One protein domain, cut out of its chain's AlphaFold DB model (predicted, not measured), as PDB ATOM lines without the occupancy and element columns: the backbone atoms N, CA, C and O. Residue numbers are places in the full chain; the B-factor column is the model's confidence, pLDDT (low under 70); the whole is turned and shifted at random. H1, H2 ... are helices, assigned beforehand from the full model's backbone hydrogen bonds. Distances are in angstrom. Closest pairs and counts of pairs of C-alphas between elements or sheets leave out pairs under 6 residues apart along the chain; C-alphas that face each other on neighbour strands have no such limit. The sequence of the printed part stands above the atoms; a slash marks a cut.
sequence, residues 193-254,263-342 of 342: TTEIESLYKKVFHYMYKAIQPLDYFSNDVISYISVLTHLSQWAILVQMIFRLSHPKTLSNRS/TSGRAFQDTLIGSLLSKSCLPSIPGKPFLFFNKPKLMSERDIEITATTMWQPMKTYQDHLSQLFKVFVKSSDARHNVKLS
ATOM      1  N   THR A 193     132.391  71.267 115.727       94.50
ATOM      2  CA  THR A 193     130.993  70.892 116.007       94.50
ATOM      3  C   THR A 193     130.048  71.363 114.898       94.50
ATOM      4  O   THR A 193     130.442  72.088 113.978       94.50
ATOM      5  N   THR A 194     128.772  70.979 114.986       95.31
ATOM      6  CA  THR A 194     127.711  71.414 114.064       95.31
ATOM      7  C   THR A 194     127.507  72.927 114.060       95.31
ATOM      8  O   THR A 194     127.257  73.518 113.009       95.31
ATOM      9  N   GLU A 195     127.651  73.570 115.215       96.06
ATOM     10  CA  GLU A 195     127.488  75.013 115.406       96.06
ATOM     11  C   GLU A 195     128.651  75.773 114.769       96.06
ATOM     12  O   GLU A 195     128.424  76.739 114.043       96.06
ATOM     13  N   ILE A 196     129.883  75.280 114.943       96.94
ATOM     14  CA  ILE A 196     131.084  75.848 114.313       96.94
ATOM     15  C   ILE A 196     130.995  75.703 112.789       96.94
ATOM     16  O   ILE A 196     131.230  76.660 112.048       96.94
ATOM     17  N   GLU A 197     130.578  74.536 112.291       95.44
ATOM     18  CA  GLU A 197     130.356  74.338 110.859       95.44
ATOM     19  C   GLU A 197     129.274  75.297 110.319       95.44
ATOM     20  O   GLU A 197     129.421  75.860 109.230       95.44
ATOM     21  N   SER A 198     128.194  75.505 111.078       95.50
ATOM     22  CA  SER A 198     127.110  76.439 110.749       95.50
ATOM     23  C   SER A 198     127.588  77.895 110.710       95.50
ATOM     24  O   SER A 198     127.272  78.608 109.751       95.50
ATOM     25  N   LEU A 199     128.409  78.315 111.682       97.19
ATOM     26  CA  LEU A 199     129.047  79.635 111.721       97.19
ATOM     27  C   LEU A 199     129.803  79.893 110.415       97.19
ATOM     28  O   LEU A 199     129.516  80.856 109.705       97.19
ATOM     29  N   TYR A 200     130.725  78.999 110.056       97.50
ATOM     30  CA  TYR A 200     131.551  79.171 108.865       97.50
ATOM     31  C   TYR A 200     130.749  79.106 107.566       97.50
ATOM     32  O   TYR A 200     131.018  79.872 106.642       97.50
ATOM     33  N   LYS A 201     129.714  78.260 107.481       95.38
ATOM     34  CA  LYS A 201     128.792  78.263 106.331       95.38
ATOM     35  C   LYS A 201     128.130  79.627 106.138       95.38
ATOM     36  O   LYS A 201     128.080  80.116 105.010       95.38
ATOM     37  N   LYS A 202     127.636  80.246 107.217       96.12
ATOM     38  CA  LYS A 202     127.028  81.583 107.172       96.12
ATOM     39  C   LYS A 202     128.055  82.663 106.833       96.12
ATOM     40  O   LYS A 202     127.771  83.491 105.977       96.12
ATOM     41  N   VAL A 203     129.254  82.609 107.414       97.62
ATOM     42  CA  VAL A 203     130.376  83.508 107.083       97.62
ATOM     43  C   VAL A 203     130.694  83.454 105.587       97.62
ATOM     44  O   VAL A 203     130.664  84.478 104.909       97.62
ATOM     45  N   PHE A 204     130.894  82.258 105.028       96.31
ATOM     46  CA  PHE A 204     131.151  82.090 103.597       96.31
ATOM     47  C   PHE A 204     129.969  82.538 102.726       96.31
ATOM     48  O   PHE A 204     130.176  83.063 101.630       96.31
ATOM     49  N   HIS A 205     128.733  82.383 103.206       94.06
ATOM     50  CA  HIS A 205     127.555  82.915 102.525       94.06
ATOM     51  C   HIS A 205     127.528  84.449 102.520       94.06
ATOM     52  O   HIS A 205     127.266  85.040 101.471       94.06
ATOM     53  N   TYR A 206     127.833  85.096 103.650       95.94
ATOM     54  CA  TYR A 206     127.952  86.553 103.737       95.94
ATOM     55  C   TYR A 206     129.017  87.078 102.781       95.94
ATOM     56  O   TYR A 206     128.732  87.982 101.998       95.94
ATOM     57  N   MET A 207     130.191  86.444 102.758       96.06
ATOM     58  CA  MET A 207     131.253  86.779 101.807       96.06
ATOM     59  C   MET A 207     130.773  86.640 100.361       96.06
ATOM     60  O   MET A 207     130.927  87.567  99.578       96.06
ATOM     61  N   TYR A 208     130.132  85.526  99.996       93.88
ATOM     62  CA  TYR A 208     129.610  85.330  98.639       93.88
ATOM     63  C   TYR A 208     128.621  86.435  98.236       93.88
ATOM     64  O   TYR A 208     128.724  86.991  97.141       93.88
ATOM     65  N   LYS A 209     127.682  86.784  99.126       94.06
ATOM     66  CA  LYS A 209     126.701  87.850  98.882       94.06
ATOM     67  C   LYS A 209     127.351  89.221  98.741       94.06
ATOM     68  O   LYS A 209     126.927  89.983  97.877       94.06
ATOM     69  N   ALA A 210     128.372  89.508  99.543       94.94
ATOM     70  CA  ALA A 210     129.108  90.762  99.480       94.94
ATOM     71  C   ALA A 210     130.010  90.854  98.242       94.94
ATOM     72  O   ALA A 210     130.097  91.916  97.642       94.94
ATOM     73  N   ILE A 211     130.633  89.751  97.815       94.38
ATOM     74  CA  ILE A 211     131.540  89.700  96.658       94.38
ATOM     75  C   ILE A 211     130.785  89.803  95.333       94.38
ATOM     76  O   ILE A 211     131.300  90.395  94.385       94.38
ATOM     77  N   GLN A 212     129.589  89.218  95.236       90.62
ATOM     78  CA  GLN A 212     128.781  89.172  94.009       90.62
ATOM     79  C   GLN A 212     128.679  90.524  93.269       90.62
ATOM     80  O   GLN A 212     129.041  90.558  92.093       90.62
ATOM     81  N   PRO A 213     128.271  91.633  93.918       90.81
ATOM     82  CA  PRO A 213     128.127  92.930  93.254       90.81
ATOM     83  C   PRO A 213     129.443  93.695  93.030       90.81
ATOM     84  O   PRO A 213     129.411  94.738  92.387       90.81
ATOM     85  N   LEU A 214     130.578  93.235  93.569       92.06
ATOM     86  CA  LEU A 214     131.845  93.970  93.497       92.06
ATOM     87  C   LEU A 214     132.574  93.746  92.171       92.06
ATOM     88  O   LEU A 214     132.609  92.632  91.645       92.06
ATOM     89  N   ASP A 215     133.259  94.775  91.685       89.94
ATOM     90  CA  ASP A 215     134.199  94.654  90.573       89.94
ATOM     91  C   ASP A 215     135.593  94.211  91.044       89.94
ATOM     92  O   ASP A 215     135.963  94.370  92.207       89.94
ATOM     93  N   TYR A 216     136.402  93.679  90.121       89.56
ATOM     94  CA  TYR A 216     137.763  93.189  90.402       89.56
ATOM     95  C   TYR A 216     138.726  94.273  90.914       89.56
ATOM     96  O   TYR A 216     139.747  93.949  91.511       89.56
ATOM     97  N   PHE A 217     138.430  95.547  90.648       88.75
ATOM     98  CA  PHE A 217     139.245  96.688  91.067       88.75
ATOM     99  C   PHE A 217     138.797  97.290  92.407       88.75
ATOM    100  O   PHE A 217     139.378  98.281  92.842       88.75
ATOM    101  N   SER A 218     137.768  96.733  93.057       92.44
ATOM    102  CA  SER A 218     137.355  97.180  94.390       92.44
ATOM    103  C   SER A 218     138.359  96.731  95.455       92.44
ATOM    104  O   SER A 218     138.774  95.572  95.478       92.44
ATOM    105  N   ASN A 219     138.699  97.611  96.396       92.88
ATOM    106  CA  ASN A 219     139.491  97.216  97.563       92.88
ATOM    107  C   ASN A 219     138.750  96.178  98.416       92.88
ATOM    108  O   ASN A 219     139.380  95.266  98.940       92.88
ATOM    109  N   ASP A 220     137.417  96.242  98.470       95.19
ATOM    110  CA  ASP A 220     136.612  95.313  99.262       95.19
ATOM    111  C   ASP A 220     136.788  93.866  98.783       95.19
ATOM    112  O   ASP A 220     136.914  92.954  99.599       95.19
ATOM    113  N   VAL A 221     136.857  93.625  97.460       95.44
ATOM    114  CA  VAL A 221     137.073  92.257  96.955       95.44
ATOM    115  C   VAL A 221     138.459  91.742  97.334       95.44
ATOM    116  O   VAL A 221     138.600  90.563  97.658       95.44
ATOM    117  N   ILE A 222     139.464  92.620  97.362       95.94
ATOM    118  CA  ILE A 222     140.810  92.278  97.826       95.94
ATOM    119  C   ILE A 222     140.781  91.924  99.315       95.94
ATOM    120  O   ILE A 222     141.310  90.878  99.682       95.94
ATOM    121  N   SER A 223     140.086  92.700 100.152       96.75
ATOM    122  CA  SER A 223     139.911  92.394 101.579       96.75
ATOM    123  C   SER A 223     139.264  91.025 101.799       96.75
ATOM    124  O   SER A 223     139.739  90.248 102.626       96.75
ATOM    125  N   TYR A 224     138.239  90.663 101.019       97.50
ATOM    126  CA  TYR A 224     137.643  89.325 101.095       97.50
ATOM    127  C   TYR A 224     138.593  88.211 100.629       97.50
ATOM    128  O   TYR A 224     138.583  87.125 101.212       97.50
ATOM    129  N   ILE A 225     139.425  88.449  99.608       97.56
ATOM    130  CA  ILE A 225     140.458  87.483  99.193       97.56
ATOM    131  C   ILE A 225     141.501  87.306 100.302       97.56
ATOM    132  O   ILE A 225     141.909  86.172 100.568       97.56
ATOM    133  N   SER A 226     141.898  88.381 100.986       97.50
ATOM    134  CA  SER A 226     142.806  88.325 102.137       97.50
ATOM    135  C   SER A 226     142.209  87.513 103.288       97.50
ATOM    136  O   SER A 226     142.870  86.597 103.774       97.50
ATOM    137  N   VAL A 227     140.929  87.727 103.624       97.88
ATOM    138  CA  VAL A 227     140.203  86.908 104.616       97.88
ATOM    139  C   VAL A 227     140.190  85.433 104.221       97.88
ATOM    140  O   VAL A 227     140.516  84.573 105.037       97.88
ATOM    141  N   LEU A 228     139.860  85.105 102.965       97.19
ATOM    142  CA  LEU A 228     139.910  83.711 102.507       97.19
ATOM    143  C   LEU A 228     141.320  83.139 102.607       97.19
ATOM    144  O   LEU A 228     141.478  81.990 103.007       97.19
ATOM    145  N   THR A 229     142.339  83.923 102.265       97.00
ATOM    146  CA  THR A 229     143.741  83.493 102.310       97.00
ATOM    147  C   THR A 229     144.166  83.191 103.745       97.00
ATOM    148  O   THR A 229     144.818  82.177 103.987       97.00
ATOM    149  N   HIS A 230     143.746  84.021 104.699       96.62
ATOM    150  CA  HIS A 230     143.969  83.816 106.126       96.62
ATOM    151  C   HIS A 230     143.257  82.562 106.642       96.62
ATOM    152  O   HIS A 230     143.910  81.656 107.153       96.62
ATOM    153  N   LEU A 231     141.949  82.431 106.403       96.81
ATOM    154  CA  LEU A 231     141.176  81.244 106.793       96.81
ATOM    155  C   LEU A 231     141.685  79.950 106.138       96.81
ATOM    156  O   LEU A 231     141.479  78.853 106.657       96.81
ATOM    157  N   SER A 232     142.381  80.059 105.008       95.12
ATOM    158  CA  SER A 232     142.965  78.910 104.318       95.12
ATOM    159  C   SER A 232     144.160  78.301 105.041       95.12
ATOM    160  O   SER A 232     144.630  77.252 104.612       95.12
ATOM    161  N   GLN A 233     144.659  78.901 106.122       93.06
ATOM    162  CA  GLN A 233     145.688  78.284 106.962       93.06
ATOM    163  C   GLN A 233     145.184  77.007 107.652       93.06
ATOM    164  O   GLN A 233     145.963  76.085 107.890       93.06
ATOM    165  N   TRP A 234     143.873  76.898 107.888       94.31
ATOM    166  CA  TRP A 234     143.258  75.699 108.453       94.31
ATOM    167  C   TRP A 234     142.687  74.799 107.357       94.31
ATOM    168  O   TRP A 234     141.709  75.134 106.684       94.31
ATOM    169  N   ALA A 235     143.255  73.598 107.214       92.12
ATOM    170  CA  ALA A 235     142.869  72.635 106.178       92.12
ATOM    171  C   ALA A 235     141.364  72.301 106.174       92.12
ATOM    172  O   ALA A 235     140.767  72.127 105.111       92.12
ATOM    173  N   ILE A 236     140.731  72.247 107.351       92.19
ATOM    174  CA  ILE A 236     139.293  71.980 107.481       92.19
ATOM    175  C   ILE A 236     138.435  73.079 106.838       92.19
ATOM    176  O   ILE A 236     137.445  72.776 106.172       92.19
ATOM    177  N   LEU A 237     138.846  74.346 106.939       94.94
ATOM    178  CA  LEU A 237     138.141  75.462 106.311       94.94
ATOM    179  C   LEU A 237     138.325  75.453 104.795       94.94
ATOM    180  O   LEU A 237     137.361  75.683 104.069       94.94
ATOM    181  N   VAL A 238     139.513  75.089 104.303       93.56
ATOM    182  CA  VAL A 238     139.747  74.877 102.864       93.56
ATOM    183  C   VAL A 238     138.799  73.805 102.313       93.56
ATOM    184  O   VAL A 238     138.138  74.024 101.297       93.56
ATOM    185  N   GLN A 239     138.652  72.673 103.008       90.62
ATOM    186  CA  GLN A 239     137.697  71.625 102.621       90.62
ATOM    187  C   GLN A 239     136.251  72.137 102.609       90.62
ATOM    188  O   GLN A 239     135.494  71.838 101.681       90.62
ATOM    189  N   MET A 240     135.860  72.944 103.601       91.44
ATOM    190  CA  MET A 240     134.534  73.565 103.637       91.44
ATOM    191  C   MET A 240     134.310  74.518 102.459       91.44
ATOM    192  O   MET A 240     133.265  74.427 101.815       91.44
ATOM    193  N   ILE A 241     135.281  75.375 102.141       92.19
ATOM    194  CA  ILE A 241     135.229  76.308 101.006       92.19
ATOM    195  C   ILE A 241     135.021  75.544  99.692       92.19
ATOM    196  O   ILE A 241     134.130  75.891  98.910       92.19
ATOM    197  N   PHE A 242     135.769  74.460  99.462       89.69
ATOM    198  CA  PHE A 242     135.590  73.627  98.269       89.69
ATOM    199  C   PHE A 242     134.232  72.922  98.241       89.69
ATOM    200  O   PHE A 242     133.552  72.945  97.215       89.69
ATOM    201  N   ARG A 243     133.774  72.353  99.363       86.56
ATOM    202  CA  ARG A 243     132.449  71.710  99.453       86.56
ATOM    203  C   ARG A 243     131.308  72.692  99.165       86.56
ATOM    204  O   ARG A 243     130.342  72.338  98.491       86.56
ATOM    205  N   LEU A 244     131.428  73.934  99.635       83.69
ATOM    206  CA  LEU A 244     130.470  75.005  99.351       83.69
ATOM    207  C   LEU A 244     130.587  75.545  97.923       83.69
ATOM    208  O   LEU A 244     129.623  76.093  97.406       83.69
ATOM    209  N   SER A 245     131.724  75.342  97.259       81.75
ATOM    210  CA  SER A 245     131.927  75.733  95.857       81.75
ATOM    211  C   SER A 245     131.355  74.734  94.847       81.75
ATOM    212  O   SER A 245     131.540  74.890  93.643       81.75
ATOM    213  N   HIS A 246     130.621  73.724  95.319       78.81
ATOM    214  CA  HIS A 246     129.827  72.851  94.464       78.81
ATOM    215  C   HIS A 246     128.429  73.462  94.255       78.81
ATOM    216  O   HIS A 246     127.729  73.717  95.239       78.81
ATOM    217  N   PRO A 247     127.962  73.646  93.003       68.00
ATOM    218  CA  PRO A 247     126.686  74.313  92.706       68.00
ATOM    219  C   PRO A 247     125.450  73.708  93.388       68.00
ATOM    220  O   PRO A 247     124.470  74.407  93.635       68.00
ATOM    221  N   LYS A 248     125.495  72.412  93.725       64.12
ATOM    222  CA  LYS A 248     124.417  71.697  94.429       64.12
ATOM    223  C   LYS A 248     124.258  72.124  95.896       64.12
ATOM    224  O   LYS A 248     123.202  71.900  96.473       64.12
ATOM    225  N   THR A 249     125.281  72.732  96.495       58.66
ATOM    226  CA  THR A 249     125.334  73.035  97.935       58.66
ATOM    227  C   THR A 249     124.753  74.414  98.280       58.66
ATOM    228  O   THR A 249     124.343  74.639  99.414       58.66
ATOM    229  N   LEU A 250     124.687  75.338  97.313       50.94
ATOM    230  CA  LEU A 250     124.201  76.720  97.496       50.94
ATOM    231  C   LEU A 250     122.802  76.967  96.911       50.94
ATOM    232  O   LEU A 250     122.237  78.052  97.083       50.94
ATOM    233  N   SER A 251     122.225  75.996  96.198       47.69
ATOM    234  CA  SER A 251     120.942  76.189  95.529       47.69
ATOM    235  C   SER A 251     119.771  76.030  96.501       47.69
ATOM    236  O   SER A 251     119.190  74.957  96.619       47.69
ATOM    237  N   ASN A 252     119.311  77.141  97.076       46.22
ATOM    238  CA  ASN A 252     117.941  77.274  97.599       46.22
ATOM    239  C   ASN A 252     116.889  77.314  96.461       46.22
ATOM    240  O   ASN A 252     115.784  77.819  96.641       46.22
ATOM    241  N   ARG A 253     117.239  76.860  95.249       48.34
ATOM    242  CA  ARG A 253     116.340  76.859  94.091       48.34
ATOM    243  C   ARG A 253     115.430  75.640  94.173       48.34
ATOM    244  O   ARG A 253     115.916  74.526  94.350       48.34
ATOM    245  N   SER A 254     114.122  75.865  94.033       45.97
ATOM    246  CA  SER A 254     113.098  74.819  94.036       45.97
ATOM    247  C   SER A 254     113.488  73.614  93.176       45.97
ATOM    248  O   SER A 254     114.018  73.732  92.070       45.97
ATOM    249  N   THR A 263     124.476  70.805  86.343       56.75
ATOM    250  CA  THR A 263     125.447  70.329  85.339       56.75
ATOM    251  C   THR A 263     125.921  71.429  84.387       56.75
ATOM    252  O   THR A 263     126.758  71.176  83.523       56.75
ATOM    253  N   SER A 264     125.426  72.664  84.527       69.38
ATOM    254  CA  SER A 264     125.876  73.782  83.695       69.38
ATOM    255  C   SER A 264     127.142  74.420  84.276       69.38
ATOM    256  O   SER A 264     127.180  74.782  85.451       69.38
ATOM    257  N   GLY A 265     128.170  74.631  83.443       71.44
ATOM    258  CA  GLY A 265     129.398  75.329  83.858       71.44
ATOM    259  C   GLY A 265     129.134  76.732  84.426       71.44
ATOM    260  O   GLY A 265     129.870  77.211  85.282       71.44
ATOM    261  N   ARG A 266     128.022  77.361  84.021       76.56
ATOM    262  CA  ARG A 266     127.568  78.653  84.547       76.56
ATOM    263  C   ARG A 266     127.225  78.603  86.036       76.56
ATOM    264  O   ARG A 266     127.520  79.556  86.740       76.56
ATOM    265  N   ALA A 267     126.673  77.497  86.535       79.94
ATOM    266  CA  ALA A 267     126.296  77.384  87.942       79.94
ATOM    267  C   ALA A 267     127.506  77.420  88.893       79.94
ATOM    268  O   ALA A 267     127.354  77.770  90.059       79.94
ATOM    269  N   PHE A 268     128.716  77.122  88.400       83.88
ATOM    270  CA  PHE A 268     129.941  77.298  89.179       83.88
ATOM    271  C   PHE A 268     130.271  78.770  89.424       83.88
ATOM    272  O   PHE A 268     130.836  79.069  90.470       83.88
ATOM    273  N   GLN A 269     129.890  79.689  88.528       85.06
ATOM    274  CA  GLN A 269     130.094  81.134  88.719       85.06
ATOM    275  C   GLN A 269     129.276  81.671  89.904       85.06
ATOM    276  O   GLN A 269     129.705  82.606  90.573       85.06
ATOM    277  N   ASP A 270     128.154  81.021  90.225       84.44
ATOM    278  CA  ASP A 270     127.265  81.373  91.337       84.44
ATOM    279  C   ASP A 270     127.694  80.733  92.674       84.44
ATOM    280  O   ASP A 270     126.869  80.430  93.534       84.44
ATOM    281  N   THR A 271     128.998  80.533  92.865       90.12
ATOM    282  CA  THR A 271     129.595  80.019  94.107       90.12
ATOM    283  C   THR A 271     130.585  81.024  94.687       90.12
ATOM    284  O   THR A 271     130.960  81.974  94.008       90.12
ATOM    285  N   LEU A 272     131.048  80.832  95.927       91.69
ATOM    286  CA  LEU A 272     132.033  81.736  96.537       91.69
ATOM    287  C   LEU A 272     133.312  81.843  95.689       91.69
ATOM    288  O   LEU A 272     133.649  82.936  95.235       91.69
ATOM    289  N   ILE A 273     133.974  80.716  95.397       92.88
ATOM    290  CA  ILE A 273     135.182  80.711  94.555       92.88
ATOM    291  C   ILE A 273     134.852  81.152  93.124       92.88
ATOM    292  O   ILE A 273     135.591  81.938  92.531       92.88
ATOM    293  N   GLY A 274     133.738  80.690  92.555       91.38
ATOM    294  CA  GLY A 274     133.367  81.060  91.191       91.38
ATOM    295  C   GLY A 274     133.059  82.543  91.014       91.38
ATOM    296  O   GLY A 274     133.406  83.115  89.983       91.38
ATOM    297  N   SER A 275     132.484  83.193  92.027       91.31
ATOM    298  CA  SER A 275     132.206  84.632  92.018       91.31
ATOM    299  C   SER A 275     133.480  85.475  92.008       91.31
ATOM    300  O   SER A 275     133.464  86.590  91.496       91.31
ATOM    301  N   LEU A 276     134.589  84.931  92.520       93.75
ATOM    302  CA  LEU A 276     135.918  85.524  92.419       93.75
ATOM    303  C   LEU A 276     136.536  85.234  91.044       93.75
ATOM    304  O   LEU A 276     136.954  86.143  90.331       93.75
ATOM    305  N   LEU A 277     136.544  83.973  90.612       92.12
ATOM    306  CA  LEU A 277     137.162  83.589  89.336       92.12
ATOM    307  C   LEU A 277     136.464  84.179  88.101       92.12
ATOM    308  O   LEU A 277     137.081  84.303  87.048       92.12
ATOM    309  N   SER A 278     135.183  84.530  88.214       90.00
ATOM    310  CA  SER A 278     134.401  85.109  87.115       90.00
ATOM    311  C   SER A 278     134.600  86.615  86.930       90.00
ATOM    312  O   SER A 278     134.139  87.156  85.922       90.00
ATOM    313  N   LYS A 279     135.288  87.305  87.850       89.25
ATOM    314  CA  LYS A 279     135.541  88.744  87.711       89.25
ATOM    315  C   LYS A 279     136.583  88.997  86.626       89.25
ATOM    316  O   LYS A 279     137.644  88.379  86.603       89.25
ATOM    317  N   SER A 280     136.270  89.914  85.718       84.50
ATOM    318  CA  SER A 280     137.094  90.226  84.551       84.50
ATOM    319  C   SER A 280     136.953  91.697  84.168       84.50
ATOM    320  O   SER A 280     135.974  92.349  84.524       84.50
ATOM    321  N   CYS A 281     137.914  92.203  83.396       80.88
ATOM    322  CA  CYS A 281     137.820  93.492  82.715       80.88
ATOM    323  C   CYS A 281     136.908  93.446  81.478       80.88
ATOM    324  O   CYS A 281     136.601  94.485  80.890       80.88
ATOM    325  N   LEU A 282     136.468  92.249  81.078       78.44
ATOM    326  CA  LEU A 282     135.533  92.049  79.982       78.44
ATOM    327  C   LEU A 282     134.077  92.137  80.465       78.44
ATOM    328  O   LEU A 282     133.766  91.673  81.563       78.44
ATOM    329  N   PRO A 283     133.157  92.669  79.640       66.75
ATOM    330  CA  PRO A 283     131.741  92.718  79.980       66.75
ATOM    331  C   PRO A 283     131.181  91.317  80.238       66.75
ATOM    332  O   PRO A 283     131.273  90.433  79.389       66.75
ATOM    333  N   SER A 284     130.517  91.131  81.379       65.50
ATOM    334  CA  SER A 284     129.871  89.856  81.727       65.50
ATOM    335  C   SER A 284     128.638  89.546  80.865       65.50
ATOM    336  O   SER A 284     128.144  88.421  80.874       65.50
ATOM    337  N   ILE A 285     128.113  90.541  80.136       68.44
ATOM    338  CA  ILE A 285     126.950  90.410  79.253       68.44
ATOM    339  C   ILE A 285     127.355  90.852  77.840       68.44
ATOM    340  O   ILE A 285     127.755  92.010  77.667       68.44
ATOM    341  N   PRO A 286     127.224  89.973  76.827       60.09
ATOM    342  CA  PRO A 286     127.473  90.330  75.434       60.09
ATOM    343  C   PRO A 286     126.661  91.563  75.018       60.09
ATOM    344  O   PRO A 286     125.459  91.631  75.262       60.09
ATOM    345  N   GLY A 287     127.317  92.545  74.396       60.91
ATOM    346  CA  GLY A 287     126.665  93.756  73.881       60.91
ATOM    347  C   GLY A 287     126.517  94.911  74.878       60.91
ATOM    348  O   GLY A 287     126.076  95.985  74.474       60.91
ATOM    349  N   LYS A 288     126.914  94.750  76.149       65.12
ATOM    350  CA  LYS A 288     127.058  95.902  77.054       65.12
ATOM    351  C   LYS A 288     128.298  96.733  76.692       65.12
ATOM    352  O   LYS A 288     129.299  96.162  76.259       65.12
ATOM    353  N   PRO A 289     128.246  98.068  76.869       63.16
ATOM    354  CA  PRO A 289     129.405  98.921  76.641       63.16
ATOM    355  C   PRO A 289     130.558  98.501  77.555       63.16
ATOM    356  O   PRO A 289     130.350  98.144  78.717       63.16
ATOM    357  N   PHE A 290     131.774  98.532  77.014       67.25
ATOM    358  CA  PHE A 290     132.982  98.340  77.806       67.25
ATOM    359  C   PHE A 290     133.067  99.458  78.845       67.25
ATOM    360  O   PHE A 290     132.974 100.628  78.485       67.25
ATOM    361  N   LEU A 291     133.279  99.098  80.114       67.06
ATOM    362  CA  LEU A 291     133.396 100.066  81.213       67.06
ATOM    363  C   LEU A 291     134.500 101.104  80.955       67.06
ATOM    364  O   LEU A 291     134.355 102.264  81.322       67.06
ATOM    365  N   PHE A 292     135.577 100.682  80.290       68.00
ATOM    366  CA  PHE A 292     136.778 101.488  80.086       68.00
ATOM    367  C   PHE A 292     136.857 102.145  78.701       68.00
ATOM    368  O   PHE A 292     137.438 103.215  78.567       68.00
ATOM    369  N   PHE A 293     136.252 101.553  77.664       70.56
ATOM    370  CA  PHE A 293     136.372 102.051  76.289       70.56
ATOM    371  C   PHE A 293     135.064 102.671  75.795       70.56
ATOM    372  O   PHE A 293     134.170 101.975  75.308       70.56
ATOM    373  N   ASN A 294     134.989 104.003  75.834       66.19
ATOM    374  CA  ASN A 294     133.912 104.766  75.208       66.19
ATOM    375  C   ASN A 294     134.336 105.233  73.812       66.19
ATOM    376  O   ASN A 294     135.134 106.151  73.670       66.19
ATOM    377  N   LYS A 295     133.765 104.612  72.769       70.06
ATOM    378  CA  LYS A 295     134.046 104.910  71.349       70.06
ATOM    379  C   LYS A 295     135.558 104.891  71.035       70.06
ATOM    380  O   LYS A 295     136.110 105.917  70.647       70.06
ATOM    381  N   PRO A 296     136.220 103.719  71.104       69.06
ATOM    382  CA  PRO A 296     137.678 103.597  70.960       69.06
ATOM    383  C   PRO A 296     138.241 104.180  69.653       69.06
ATOM    384  O   PRO A 296     139.383 104.614  69.619       69.06
ATOM    385  N   LYS A 297     137.430 104.270  68.588       73.25
ATOM    386  CA  LYS A 297     137.810 104.901  67.309       73.25
ATOM    387  C   LYS A 297     138.023 106.422  67.385       73.25
ATOM    388  O   LYS A 297     138.547 106.990  66.437       73.25
ATOM    389  N   LEU A 298     137.555 107.073  68.449       76.06
ATOM    390  CA  LEU A 298     137.649 108.523  68.658       76.06
ATOM    391  C   LEU A 298     138.670 108.896  69.744       76.06
ATOM    392  O   LEU A 298     138.862 110.081  70.003       76.06
ATOM    393  N   MET A 299     139.282 107.908  70.403       78.56
ATOM    394  CA  MET A 299     140.260 108.128  71.468       78.56
ATOM    395  C   MET A 299     141.649 108.367  70.871       78.56
ATOM    396  O   MET A 299     142.006 107.744  69.870       78.56
ATOM    397  N   SER A 300     142.442 109.255  71.479       84.06
ATOM    398  CA  SER A 300     143.846 109.417  71.092       84.06
ATOM    399  C   SER A 300     144.682 108.213  71.548       84.06
ATOM    400  O   SER A 300     144.298 107.504  72.478       84.06
ATOM    401  N   GLU A 301     145.849 107.987  70.937       83.00
ATOM    402  CA  GLU A 301     146.763 106.907  71.354       83.00
ATOM    403  C   GLU A 301     147.146 107.006  72.840       83.00
ATOM    404  O   GLU A 301     147.178 105.992  73.535       83.00
ATOM    405  N   ARG A 302     147.339 108.229  73.356       83.81
ATOM    406  CA  ARG A 302     147.612 108.461  74.783       83.81
ATOM    407  C   ARG A 302     146.429 108.079  75.670       83.81
ATOM    408  O   ARG A 302     146.631 107.472  76.715       83.81
ATOM    409  N   ASP A 303     145.202 108.403  75.262       82.38
ATOM    410  CA  ASP A 303     144.005 108.058  76.041       82.38
ATOM    411  C   ASP A 303     143.781 106.542  76.074       82.38
ATOM    412  O   ASP A 303     143.358 105.998  77.096       82.38
ATOM    413  N   ILE A 304     144.093 105.847  74.974       84.06
ATOM    414  CA  ILE A 304     144.061 104.382  74.901       84.06
ATOM    415  C   ILE A 304     145.092 103.781  75.861       84.06
ATOM    416  O   ILE A 304     144.755 102.855  76.600       84.06
ATOM    417  N   GLU A 305     146.317 104.311  75.883       86.12
ATOM    418  CA  GLU A 305     147.380 103.845  76.777       86.12
ATOM    419  C   GLU A 305     147.011 104.040  78.254       86.12
ATOM    420  O   GLU A 305     147.046 103.079  79.022       86.12
ATOM    421  N   ILE A 306     146.558 105.241  78.636       84.88
ATOM    422  CA  ILE A 306     146.114 105.542  80.006       84.88
ATOM    423  C   ILE A 306     144.984 104.592  80.419       84.88
ATOM    424  O   ILE A 306     145.054 103.961  81.473       84.88
ATOM    425  N   THR A 307     143.975 104.429  79.560       83.12
ATOM    426  CA  THR A 307     142.831 103.538  79.807       83.12
ATOM    427  C   THR A 307     143.276 102.085  79.980       83.12
ATOM    428  O   THR A 307     142.814 101.392  80.889       83.12
ATOM    429  N   ALA A 308     144.210 101.621  79.145       83.56
ATOM    430  CA  ALA A 308     144.785 100.290  79.267       83.56
ATOM    431  C   ALA A 308     145.515 100.131  80.608       83.56
ATOM    432  O   ALA A 308     145.290  99.141  81.301       83.56
ATOM    433  N   THR A 309     146.333 101.099  81.029       84.75
ATOM    434  CA  THR A 309     147.017 101.051  82.330       84.75
ATOM    435  C   THR A 309     146.028 101.010  83.498       84.75
ATOM    436  O   THR A 309     146.191 100.180  84.395       84.75
ATOM    437  N   THR A 310     144.978 101.836  83.472       84.75
ATOM    438  CA  THR A 310     143.920 101.862  84.499       84.75
ATOM    439  C   THR A 310     143.145 100.545  84.579       84.75
ATOM    440  O   THR A 310     142.674 100.176  85.650       84.75
ATOM    441  N   MET A 311     143.049  99.797  83.478       86.06
ATOM    442  CA  MET A 311     142.427  98.473  83.456       86.06
ATOM    443  C   MET A 311     143.387  97.368  83.932       86.06
ATOM    444  O   MET A 311     143.001  96.509  84.728       86.06
ATOM    445  N   TRP A 312     144.630  97.377  83.441       86.38
ATOM    446  CA  TRP A 312     145.594  96.294  83.646       86.38
ATOM    447  C   TRP A 312     146.210  96.280  85.041       86.38
ATOM    448  O   TRP A 312     146.426  95.195  85.574       86.38
ATOM    449  N   GLN A 313     146.484  97.441  85.645       89.56
ATOM    450  CA  GLN A 313     147.111  97.486  86.971       89.56
ATOM    451  C   GLN A 313     146.216  96.856  88.052       89.56
ATOM    452  O   GLN A 313     146.668  95.902  88.687       89.56
ATOM    453  N   PRO A 314     144.935  97.253  88.210       90.12
ATOM    454  CA  PRO A 314     144.055  96.607  89.183       90.12
ATOM    455  C   PRO A 314     143.811  95.128  88.869       90.12
ATOM    456  O   PRO A 314     143.733  94.314  89.783       90.12
ATOM    457  N   MET A 315     143.738  94.754  87.583       91.00
ATOM    458  CA  MET A 315     143.606  93.349  87.180       91.00
ATOM    459  C   MET A 315     144.815  92.520  87.623       91.00
ATOM    460  O   MET A 315     144.647  91.418  88.140       91.00
ATOM    461  N   LYS A 316     146.031  93.047  87.454       92.81
ATOM    462  CA  LYS A 316     147.251  92.382  87.911       92.81
ATOM    463  C   LYS A 316     147.246  92.220  89.429       92.81
ATOM    464  O   LYS A 316     147.434  91.109  89.908       92.81
ATOM    465  N   THR A 317     146.941  93.283  90.175       93.50
ATOM    466  CA  THR A 317     146.812  93.217  91.638       93.50
ATOM    467  C   THR A 317     145.786  92.168  92.065       93.50
ATOM    468  O   THR A 317     146.066  91.352  92.940       93.50
ATOM    469  N   TYR A 318     144.620  92.140  91.422       95.06
ATOM    470  CA  TYR A 318     143.576  91.152  91.675       95.06
ATOM    471  C   TYR A 318     144.057  89.713  91.424       95.06
ATOM    472  O   TYR A 318     143.880  88.829  92.264       95.06
ATOM    473  N   GLN A 319     144.722  89.480  90.290       94.56
ATOM    474  CA  GLN A 319     145.289  88.179  89.930       94.56
ATOM    475  C   GLN A 319     146.399  87.734  90.884       94.56
ATOM    476  O   GLN A 319     146.468  86.550  91.208       94.56
ATOM    477  N   ASP A 320     147.236  88.655  91.364       96.06
ATOM    478  CA  ASP A 320     148.294  88.356  92.329       96.06
ATOM    479  C   ASP A 320     147.698  87.863  93.662       96.06
ATOM    480  O   ASP A 320     148.137  86.836  94.191       96.06
ATOM    481  N   HIS A 321     146.636  88.513  94.156       96.44
ATOM    482  CA  HIS A 321     145.924  88.083  95.368       96.44
ATOM    483  C   HIS A 321     145.216  86.737  95.176       96.44
ATOM    484  O   HIS A 321     145.329  85.856  96.029       96.44
ATOM    485  N   LEU A 322     144.544  86.524  94.037       95.88
ATOM    486  CA  LEU A 322     143.966  85.216  93.721       95.88
ATOM    487  C   LEU A 322     145.041  84.132  93.636       95.88
ATOM    488  O   LEU A 322     144.886  83.062  94.219       95.88
ATOM    489  N   SER A 323     146.153  84.394  92.949       95.50
ATOM    490  CA  SER A 323     147.268  83.450  92.850       95.50
ATOM    491  C   SER A 323     147.790  83.072  94.233       95.50
ATOM    492  O   SER A 323     148.040  81.895  94.496       95.50
ATOM    493  N   GLN A 324     147.911  84.047  95.138       95.50
ATOM    494  CA  GLN A 324     148.315  83.801  96.515       95.50
ATOM    495  C   GLN A 324     147.307  82.923  97.264       95.50
ATOM    496  O   GLN A 324     147.718  81.932  97.869       95.50
ATOM    497  N   LEU A 325     146.009  83.216  97.163       95.56
ATOM    498  CA  LEU A 325     144.950  82.383  97.737       95.56
ATOM    499  C   LEU A 325     145.058  80.928  97.256       95.56
ATOM    500  O   LEU A 325     145.115  80.004  98.066       95.56
ATOM    501  N   PHE A 326     145.166  80.707  95.942       93.06
ATOM    502  CA  PHE A 326     145.271  79.356  95.382       93.06
ATOM    503  C   PHE A 326     146.566  78.643  95.781       93.06
ATOM    504  O   PHE A 326     146.549  77.437  96.019       93.06
ATOM    505  N   LYS A 327     147.686  79.364  95.917       92.56
ATOM    506  CA  LYS A 327     148.923  78.788  96.469       92.56
ATOM    507  C   LYS A 327     148.713  78.298  97.899       92.56
ATOM    508  O   LYS A 327     149.208  77.222  98.229       92.56
ATOM    509  N   VAL A 328     147.996  79.053  98.736       92.12
ATOM    510  CA  VAL A 328     147.680  78.626 100.108       92.12
ATOM    511  C   VAL A 328     146.727  77.435 100.094       92.12
ATOM    512  O   VAL A 328     147.025  76.450 100.757       92.12
ATOM    513  N   PHE A 329     145.671  77.443  99.272       90.94
ATOM    514  CA  PHE A 329     144.797  76.273  99.111       90.94
ATOM    515  C   PHE A 329     145.586  75.003  98.790       90.94
ATOM    516  O   PHE A 329     145.395  73.987  99.449       90.94
ATOM    517  N   VAL A 330     146.504  75.065  97.820       87.12
ATOM    518  CA  VAL A 330     147.324  73.910  97.431       87.12
ATOM    519  C   VAL A 330     148.247  73.460  98.569       87.12
ATOM    520  O   VAL A 330     148.417  72.261  98.749       87.12
ATOM    521  N   LYS A 331     148.821  74.391  99.344       86.19
ATOM    522  CA  LYS A 331     149.734  74.082 100.462       86.19
ATOM    523  C   LYS A 331     149.027  73.509 101.689       86.19
ATOM    524  O   LYS A 331     149.517  72.549 102.269       86.19
ATOM    525  N   SER A 332     147.905  74.101 102.089       76.31
ATOM    526  CA  SER A 332     147.118  73.675 103.255       76.31
ATOM    527  C   SER A 332     146.391  72.363 103.011       76.31
ATOM    528  O   SER A 332     145.933  71.692 103.934       76.31
ATOM    529  N   SER A 333     146.271  71.994 101.743       60.03
ATOM    530  CA  SER A 333     145.753  70.717 101.345       60.03
ATOM    531  C   SER A 333     146.904  69.715 101.183       60.03
ATOM    532  O   SER A 333     147.670  69.778 100.230       60.03
ATOM    533  N   ASP A 334     146.897  68.655 101.986       52.75
ATOM    534  CA  ASP A 334     147.299  67.338 101.469       52.75
ATOM    535  C   ASP A 334     146.242  66.806 100.457       52.75
ATOM    536  O   ASP A 334     146.280  65.674  99.980       52.75
ATOM    537  N   ALA A 335     145.271  67.649 100.065       47.34
ATOM    538  CA  ALA A 335     144.191  67.375  99.126       47.34
ATOM    539  C   ALA A 335     144.619  67.477  97.652       47.34
ATOM    540  O   ALA A 335     143.851  67.910  96.791       47.34
ATOM    541  N   ARG A 336     145.776  66.887  97.323       45.72
ATOM    542  CA  ARG A 336     146.026  66.380  95.959       45.72
ATOM    543  C   ARG A 336     144.891  65.458  95.478       45.72
ATOM    544  O   ARG A 336     144.706  65.289  94.276       45.72
ATOM    545  N   HIS A 337     144.118  64.889  96.407       44.88
ATOM    546  CA  HIS A 337     142.988  64.007  96.131       44.88
ATOM    547  C   HIS A 337     141.629  64.700  95.920       44.88
ATOM    548  O   HIS A 337     140.813  64.109  95.228       44.88
ATOM    549  N   ASN A 338     141.391  65.933  96.396       43.16
ATOM    550  CA  ASN A 338     140.097  66.622  96.182       43.16
ATOM    551  C   ASN A 338     140.107  67.602  94.995       43.16
ATOM    552  O   ASN A 338     139.053  68.056  94.564       43.16
ATOM    553  N   VAL A 339     141.286  67.909  94.435       43.44
ATOM    554  CA  VAL A 339     141.417  68.558  93.111       43.44
ATOM    555  C   VAL A 339     141.315  67.526  91.978       43.44
ATOM    556  O   VAL A 339     141.147  67.885  90.812       43.44
ATOM    557  N   LYS A 340     141.333  66.225  92.299       33.12
ATOM    558  CA  LYS A 340     140.822  65.214  91.376       33.12
ATOM    559  C   LYS A 340     139.302  65.304  91.400       33.12
ATOM    560  O   LYS A 340     138.661  64.739  92.275       33.12
ATOM    561  N   LEU A 341     138.788  66.082  90.451       34.78
ATOM    562  CA  LEU A 341     137.416  66.050  89.950       34.78
ATOM    563  C   LEU A 341     136.804  64.648  90.141       34.78
ATOM    564  O   LEU A 341     137.248  63.698  89.493       34.78
ATOM    565  N   SER A 342     135.841  64.533  91.056       31.09
ATOM    566  CA  SER A 342     134.921  63.394  91.145       31.09
ATOM    567  C   SER A 342     133.770  63.576  90.171       31.09
ATOM    568  O   SER A 342     133.168  64.677  90.230       31.09
TER     569      SER A 342
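AT A GLANCE: This is residues 193 to 254 and 263 to 342 of the 342 residues of the protein "Hypothetical protein" of Rotaria sp. Silwood2 (UniProt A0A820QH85). Picture one long helix, H7, whose residues 318 to 329 pack side by side with H2; H1 folds back from H2 as the other arm of a helical hairpin, apart from H7, H3 meets the last residues of H7 at a corner, and short H6 packs on H1 near the middle of the whole. A long unnamed stretch, residues 278 to 300, leads from H6 to the far start of H7, and its residues 284 to 289 stick out. The printed part has 142 residues with seven named helices, H1 to H7 in order, and no named strand: all helix. It is only just loose, close to compact, with a radius of gyration of the C-alphas of 17.7 A, and elongated, spanning 60 by 36 by 27 A.

HOW THE PARTS SIT: Start at H7, residues 301 to 332: it touches H2, residues 219 to 231, at a shallow tilt of 15 degrees, the same way, closest at the C-alphas of Leu 325 and Thr 229, 4.9 A apart. H1, residues 194 to 211, and H2 form a helical hairpin; they only just touch, with 3 pairs of C-alphas within 8 A, the closest Ile 211 and Val 221 at 6.1 A. Residues 204 to 211 alone of H1 touch H6, residues 272 to 277; the closest C-alphas, Tyr 208 and Leu 272, are 4.8 A apart. H3, residues 235 to 244, touches H1 at a steep tilt of 61 degrees, closest at the C-alphas of Ile 241 and Phe 204, 7.5 A apart. H4, residues 247 to 250, and H5, residues 265 to 268, touch no helix. Every O i to N i+4 pair is within hydrogen-bond range in H1, H2, H3 and H6, and 27 of 28 in H7; H4 and H5 are too short for one.

IN THESE COORDINATES: Find C-alpha 301 at (146.763, 106.907, 71.354); H7 runs 46.1 A to C-alpha 332 at (147.118, 73.675, 103.255). H1 begins at (127.711, 71.414, 114.064) and spans 25.5 A, H2 18.5 A.

THE WHOLE: The C-alphas farthest apart, Thr 193 and Leu 298, are 60.8 A apart. Residues 255 to 262 are not printed; C-alphas 254 and 263 are 15.8 A apart across this cut. The link from H6 to H7 is long. Confidence is under 70 in 32 residues, among them 247 to 254 and 333 to 342.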